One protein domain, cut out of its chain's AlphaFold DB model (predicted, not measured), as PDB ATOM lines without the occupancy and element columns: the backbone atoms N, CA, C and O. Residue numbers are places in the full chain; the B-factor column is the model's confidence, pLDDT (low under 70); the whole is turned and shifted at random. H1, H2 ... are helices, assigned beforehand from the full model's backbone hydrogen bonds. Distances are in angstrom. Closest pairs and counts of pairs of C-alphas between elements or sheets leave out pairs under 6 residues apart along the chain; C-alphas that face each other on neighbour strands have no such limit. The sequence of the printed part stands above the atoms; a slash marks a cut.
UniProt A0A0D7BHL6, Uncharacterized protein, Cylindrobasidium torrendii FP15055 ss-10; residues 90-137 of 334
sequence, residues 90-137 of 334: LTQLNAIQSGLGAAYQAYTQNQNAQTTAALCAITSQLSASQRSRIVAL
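What this domain is: This is residues 90 to 137 of the 334 residues of an uncharacterized protein of Cylindrobasidium torrendii FP15055 ss-10 (UniProt A0A0D7BHL6). A helical hairpin, H2 and H3 side by side, has the short helix H1 packed at the end where H2 begins, and H4 lies past the end of H3, next to H1 but with little contact. The hairpin's turn is at the opposite end. The printed part has 48 residues with four named helices, in the order H1, H2, H3, H4, and no named strand; the class is all helix. It is compact, with a radius of gyration of the C-alphas of 10.2 A and spans of 28 by 19 by 16 A.

How they stand to each other: H1, residues 90 to 94, touches H2, residues 100 to 109; the closest C-alphas, those of Leu 90 and Gly 101, are 4.0 A apart. H2 and H3, residues 113 to 124, form a hairpin: they touch and run opposite ways at a shallow tilt of 31 degrees, and their closest C-alphas, of Tyr 107 and Thr 115, are 4.9 A apart. H3 and H4, residues 128 to 135, are only just apart, closest 8.2 A. H4 is close to H1 but not clearly touching, with the closest C-alphas, of Leu 93 and Ile 134, 7.2 A apart. H1 and H3 are apart, and so are H2 and H4. Every O i to N i+4 pair is within hydrogen-bond range in H1, H2 and H4, and 7 of 8 are in H3.

Where its parts are: H1 begins at C-alpha 90, (29.115, -23.445, -31.548), and measures 6.2 A from first to last C-alpha. H2 measures 14.1 A, H3 15.7 A and H4 10.7 A, ending at C-alpha 135, (39.030, -32.249, -27.317).

The domain as a whole: The C-alphas farthest apart, those of Asn 110 and Ser 129, are 27.8 A apart. The printed part has no cut, and its three links are tight. Mean pLDDT of the printed part is 72.7; 16 residues are under 70, among them residues 131 to 137.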
ATOM      1  N   LEU A  90      29.025 -24.785 -32.140       77.38
ATOM      2  CA  LEU A  90      29.115 -23.445 -31.548       77.38
ATOM      3  C   LEU A  90      28.298 -23.338 -30.249       77.38
ATOM      4  O   LEU A  90      28.751 -22.773 -29.255       77.38
ATOM      5  N   THR A  91      27.109 -23.944 -30.230       73.75
ATOM      6  CA  THR A  91      26.248 -24.050 -29.044       73.75
ATOM      7  C   THR A  91      26.880 -24.939 -27.963       73.75
ATOM      8  O   THR A  91      26.777 -24.625 -26.781       73.75
ATOM      9  N   GLN A  92      27.563 -26.022 -28.347       72.56
ATOM     10  CA  GLN A  92      28.266 -26.917 -27.420       72.56
ATOM     11  C   GLN A  92      29.524 -26.257 -26.831       72.56
ATOM     12  O   GLN A  92      29.749 -26.368 -25.627       72.56
ATOM     13  N   LEU A  93      30.279 -25.493 -27.628       80.06
ATOM     14  CA  LEU A  93      31.396 -24.661 -27.164       80.06
ATOM     15  C   LEU A  93      30.930 -23.585 -26.170       80.06
ATOM     16  O   LEU A  93      31.509 -23.465 -25.091       80.06
ATOM     17  N   ASN A  94      29.839 -22.871 -26.469       79.56
ATOM     18  CA  ASN A  94      29.242 -21.898 -25.543       79.56
ATOM     19  C   ASN A  94      28.763 -22.535 -24.217       79.56
ATOM     20  O   ASN A  94      28.710 -21.853 -23.198       79.56
ATOM     21  N   ALA A  95      28.458 -23.840 -24.207       75.56
ATOM     22  CA  ALA A  95      28.137 -24.614 -23.002       75.56
ATOM     23  C   ALA A  95      29.375 -25.196 -22.275       75.56
ATOM     24  O   ALA A  95      29.237 -25.880 -21.254       75.56
ATOM     25  N   ILE A  96      30.589 -24.955 -22.785       75.38
ATOM     26  CA  ILE A  96      31.864 -25.219 -22.097       75.38
ATOM     27  C   ILE A  96      32.389 -23.929 -21.455       75.38
ATOM     28  O   ILE A  96      32.808 -23.965 -20.299       75.38
ATOM     29  N   GLN A  97      32.336 -22.814 -22.186       76.56
ATOM     30  CA  GLN A  97      32.655 -21.466 -21.712       76.56
ATOM     31  C   GLN A  97      31.860 -20.455 -22.549       76.56
ATOM     32  O   GLN A  97      31.820 -20.568 -23.775       76.56
ATOM     33  N   SER A  98      31.229 -19.464 -21.911       78.94
ATOM     34  CA  SER A  98      30.428 -18.464 -22.633       78.94
ATOM     35  C   SER A  98      31.275 -17.710 -23.670       78.94
ATOM     36  O   SER A  98      32.435 -17.392 -23.419       78.94
ATOM     37  N   GLY A  99      30.708 -17.461 -24.853       76.50
ATOM     38  CA  GLY A  99      31.382 -16.788 -25.972       76.50
ATOM     39  C   GLY A  99      32.370 -17.646 -26.776       76.50
ATOM     40  O   GLY A  99      32.717 -17.259 -27.893       76.50
ATOM     41  N   LEU A 100      32.789 -18.821 -26.284       82.88
ATOM     42  CA  LEU A 100      33.798 -19.664 -26.943       82.88
ATOM     43  C   LEU A 100      33.399 -20.081 -28.368       82.88
ATOM     44  O   LEU A 100      34.244 -20.112 -29.258       82.88
ATOM     45  N   GLY A 101      32.116 -20.369 -28.603       81.19
ATOM     46  CA  GLY A 101      31.604 -20.701 -29.932       81.19
ATOM     47  C   GLY A 101      31.712 -19.531 -30.911       81.19
ATOM     48  O   GLY A 101      32.128 -19.725 -32.049       81.19
ATOM     49  N   ALA A 102      31.410 -18.309 -30.460       77.94
ATOM     50  CA  ALA A 102      31.516 -17.108 -31.288       77.94
ATOM     51  C   ALA A 102      32.981 -16.761 -31.607       77.94
ATOM     52  O   ALA A 102      33.307 -16.489 -32.761       77.94
ATOM     53  N   ALA A 103      33.881 -16.844 -30.620       77.69
ATOM     54  CA  ALA A 103      35.309 -16.604 -30.833       77.69
ATOM     55  C   ALA A 103      35.949 -17.655 -31.760       77.69
ATOM     56  O   ALA A 103      36.719 -17.305 -32.654       77.69
ATOM     57  N   TYR A 104      35.584 -18.934 -31.608       81.75
ATOM     58  CA  TYR A 104      36.036 -20.009 -32.497       81.75
ATOM     59  C   TYR A 104      35.517 -19.840 -33.935       81.75
ATOM     60  O   TYR A 104      36.262 -20.059 -34.892       81.75
ATOM     61  N   GLN A 105      34.267 -19.395 -34.107       82.25
ATOM     62  CA  GLN A 105      33.720 -19.070 -35.424       82.25
ATOM     63  C   GLN A 105      34.457 -17.884 -36.065       82.25
ATOM     64  O   GLN A 105      34.892 -17.992 -37.207       82.25
ATOM     65  N   ALA A 106      34.658 -16.784 -35.334       75.12
ATOM     66  CA  ALA A 106      35.373 -15.614 -35.843       75.12
ATOM     67  C   ALA A 106      36.818 -15.953 -36.259       75.12
ATOM     68  O   ALA A 106      37.262 -15.550 -37.333       75.12
ATOM     69  N   TYR A 107      37.525 -16.751 -35.452       78.94
ATOM     70  CA  TYR A 107      38.868 -17.240 -35.769       78.94
ATOM     71  C   TYR A 107      38.891 -18.129 -37.019       78.94
ATOM     72  O   TYR A 107      39.720 -17.926 -37.901       78.94
ATOM     73  N   THR A 108      37.969 -19.090 -37.142       80.56
ATOM     74  CA  THR A 108      37.927 -19.993 -38.310       80.56
ATOM     75  C   THR A 108      37.455 -19.310 -39.598       80.56
ATOM     76  O   THR A 108      37.823 -19.764 -40.678       80.56
ATOM     77  N   GLN A 109      36.700 -18.210 -39.508       75.94
ATOM     78  CA  GLN A 109      36.268 -17.414 -40.663       75.94
ATOM     79  C   GLN A 109      37.309 -16.383 -41.131       75.94
ATOM     80  O   GLN A 109      37.371 -16.088 -42.322       75.94
ATOM     81  N   ASN A 110      38.109 -15.812 -40.223       73.75
ATOM     82  CA  ASN A 110      39.102 -14.785 -40.546       73.75
ATOM     83  C   ASN A 110      40.246 -14.817 -39.517       73.75
ATOM     84  O   ASN A 110      40.126 -14.230 -38.443       73.75
ATOM     85  N   GLN A 111      41.353 -15.496 -39.830       73.12
ATOM     86  CA  GLN A 111      42.518 -15.598 -38.941       73.12
ATOM     87  C   GLN A 111      43.355 -14.314 -39.002       73.12
ATOM     88  O   GLN A 111      44.074 -14.068 -39.966       73.12
ATOM     89  N   ASN A 112      43.264 -13.490 -37.958       65.81
ATOM     90  CA  ASN A 112      44.031 -12.254 -37.808       65.81
ATOM     91  C   ASN A 112      44.317 -11.968 -36.323       65.81
ATOM     92  O   ASN A 112      43.891 -12.719 -35.442       65.81
ATOM     93  N   ALA A 113      45.033 -10.879 -36.025       59.75
ATOM     94  CA  ALA A 113      45.416 -10.531 -34.656       59.75
ATOM     95  C   ALA A 113      44.214 -10.375 -33.701       59.75
ATOM     96  O   ALA A 113      44.260 -10.877 -32.580       59.75
ATOM     97  N   GLN A 114      43.118  -9.745 -34.143       65.62
ATOM     98  CA  GLN A 114      41.932  -9.491 -33.320       65.62
ATOM     99  C   GLN A 114      41.151 -10.779 -33.023       65.62
ATOM    100  O   GLN A 114      40.774 -11.022 -31.877       65.62
ATOM    101  N   THR A 115      40.928 -11.629 -34.027       71.75
ATOM    102  CA  THR A 115      40.194 -12.896 -33.849       71.75
ATOM    103  C   THR A 115      41.013 -13.928 -33.074       71.75
ATOM    104  O   THR A 115      40.464 -14.647 -32.237       71.75
ATOM    105  N   THR A 116      42.334 -13.950 -33.273       70.19
ATOM    106  CA  THR A 116      43.266 -14.775 -32.490       70.19
ATOM    107  C   THR A 116      43.303 -14.317 -31.033       70.19
ATOM    108  O   THR A 116      43.168 -15.149 -30.139       70.19
ATOM    109  N   ALA A 117      43.402 -13.008 -30.769       64.56
ATOM    110  CA  ALA A 117      43.360 -12.463 -29.411       64.56
ATOM    111  C   ALA A 117      42.025 -12.768 -28.709       64.56
ATOM    112  O   ALA A 117      42.036 -13.224 -27.567       64.56
ATOM    113  N   ALA A 118      40.888 -12.608 -29.398       67.12
ATOM    114  CA  ALA A 118      39.568 -12.930 -28.854       67.12
ATOM    115  C   ALA A 118      39.426 -14.418 -28.483       67.12
ATOM    116  O   ALA A 118      38.905 -14.740 -27.415       67.12
ATOM    117  N   LEU A 119      39.930 -15.334 -29.319       77.69
ATOM    118  CA  LEU A 119      39.951 -16.761 -28.993       77.69
ATOM    119  C   LEU A 119      40.913 -17.060 -27.830       77.69
ATOM    120  O   LEU A 119      40.533 -17.767 -26.900       77.69
ATOM    121  N   CYS A 120      42.112 -16.473 -27.826       74.69
ATOM    122  CA  CYS A 120      43.118 -16.644 -26.773       74.69
ATOM    123  C   CYS A 120      42.693 -16.107 -25.398       74.69
ATOM    124  O   CYS A 120      42.999 -16.724 -24.374       74.69
ATOM    125  N   ALA A 121      41.948 -15.000 -25.349       69.75
ATOM    126  CA  ALA A 121      41.383 -14.464 -24.111       69.75
ATOM    127  C   ALA A 121      40.426 -15.466 -23.442       69.75
ATOM    128  O   ALA A 121      40.428 -15.600 -22.220       69.75
ATOM    129  N   ILE A 122      39.664 -16.228 -24.236       75.62
ATOM    130  CA  ILE A 122      38.782 -17.280 -23.721       75.62
ATOM    131  C   ILE A 122      39.571 -18.565 -23.427       75.62
ATOM    132  O   ILE A 122      39.400 -19.146 -22.356       75.62
ATOM    133  N   THR A 123      40.446 -19.025 -24.332       76.31
ATOM    134  CA  THR A 123      41.138 -20.319 -24.163       76.31
ATOM    135  C   THR A 123      42.161 -20.324 -23.035       76.31
ATOM    136  O   THR A 123      42.336 -21.361 -22.394       76.31
ATOM    137  N   SER A 124      42.802 -19.190 -22.738       71.12
ATOM    138  CA  SER A 124      43.712 -19.044 -21.593       71.12
ATOM    139  C   SER A 124      43.013 -19.300 -20.252       71.12
ATOM    140  O   SER A 124      43.587 -19.971 -19.395       71.12
ATOM    141  N   GLN A 125      41.754 -18.876 -20.109       69.12
ATOM    142  CA  GLN A 125      40.947 -19.026 -18.889       69.12
ATOM    143  C   GLN A 125      40.355 -20.436 -18.691       69.12
ATOM    144  O   GLN A 125      39.796 -20.724 -17.635       69.12
ATOM    145  N   LEU A 126      40.457 -21.332 -19.681       72.44
ATOM    146  CA  LEU A 126      39.864 -22.670 -19.591       72.44
ATOM    147  C   LEU A 126      40.624 -23.572 -18.613       72.44
ATOM    148  O   LEU A 126      41.817 -23.843 -18.791       72.44
ATOM    149  N   SER A 127      39.889 -24.138 -17.659       70.25
ATOM    150  CA  SER A 127      40.357 -25.225 -16.793       70.25
ATOM    151  C   SER A 127      40.654 -26.515 -17.576       70.25
ATOM    152  O   SER A 127      40.162 -26.722 -18.688       70.25
ATOM    153  N   ALA A 128      41.429 -27.430 -16.983       61.97
ATOM    154  CA  ALA A 128      41.786 -28.705 -17.614       61.97
ATOM    155  C   ALA A 128      40.557 -29.551 -18.019       61.97
ATOM    156  O   ALA A 128      40.547 -30.147 -19.096       61.97
ATOM    157  N   SER A 129      39.489 -29.548 -17.213       62.72
ATOM    158  CA  SER A 129      38.242 -30.261 -17.527       62.72
ATOM    159  C   SER A 129      37.467 -29.609 -18.679       62.72
ATOM    160  O   SER A 129      36.915 -30.316 -19.520       62.72
ATOM    161  N   GLN A 130      37.471 -28.275 -18.789       71.56
ATOM    162  CA  GLN A 130      36.916 -27.575 -19.953       71.56
ATOM    163  C   GLN A 130      37.726 -27.858 -21.225       71.56
ATOM    164  O   GLN A 130      37.132 -28.119 -22.267       71.56
ATOM    165  N   ARG A 131      39.064 -27.877 -21.148       69.75
ATOM    166  CA  ARG A 131      39.936 -28.227 -22.288       69.75
ATOM    167  C   ARG A 131      39.693 -29.663 -22.763       69.75
ATOM    168  O   ARG A 131      39.483 -29.869 -23.954       69.75
ATOM    169  N   SER A 132      39.616 -30.624 -21.840       63.06
ATOM    170  CA  SER A 132      39.237 -32.014 -22.144       63.06
ATOM    171  C   SER A 132      37.872 -32.096 -22.846       63.06
ATOM    172  O   SER A 132      37.758 -32.696 -23.914       63.06
ATOM    173  N   ARG A 133      36.856 -31.373 -22.344       67.44
ATOM    174  CA  ARG A 133      35.531 -31.290 -22.988       67.44
ATOM    175  C   ARG A 133      35.558 -30.729 -24.417       67.44
ATOM    176  O   ARG A 133      34.647 -31.055 -25.165       67.44
ATOM    177  N   ILE A 134      36.544 -29.914 -24.805       69.56
ATOM    178  CA  ILE A 134      36.695 -29.400 -26.185       69.56
ATOM    179  C   ILE A 134      37.358 -30.445 -27.088       69.56
ATOM    180  O   ILE A 134      36.888 -30.673 -28.204       69.56
ATOM    181  N   VAL A 135      38.391 -31.134 -26.594       65.62
ATOM    182  CA  VAL A 135      39.030 -32.249 -27.317       65.62
ATOM    183  C   VAL A 135      38.015 -33.371 -27.576       65.62
ATOM    184  O   VAL A 135      37.958 -33.900 -28.682       65.62
ATOM    185  N   ALA A 136      37.119 -33.637 -26.621       62.50
ATOM    186  CA  ALA A 136      35.999 -34.571 -26.766       62.50
ATOM    187  C   ALA A 136      34.897 -34.124 -27.764       62.50
ATOM    188  O   ALA A 136      33.970 -34.887 -28.034       62.50
ATOM    189  N   LEU A 137      34.983 -32.911 -28.334       65.88
ATOM    190  CA  LEU A 137      34.192 -32.476 -29.499       65.88
ATOM    191  C   LEU A 137      34.950 -32.638 -30.832       65.88
ATOM    192  O   LEU A 137      34.454 -32.204 -31.870       65.88
TER     193      LEU A 137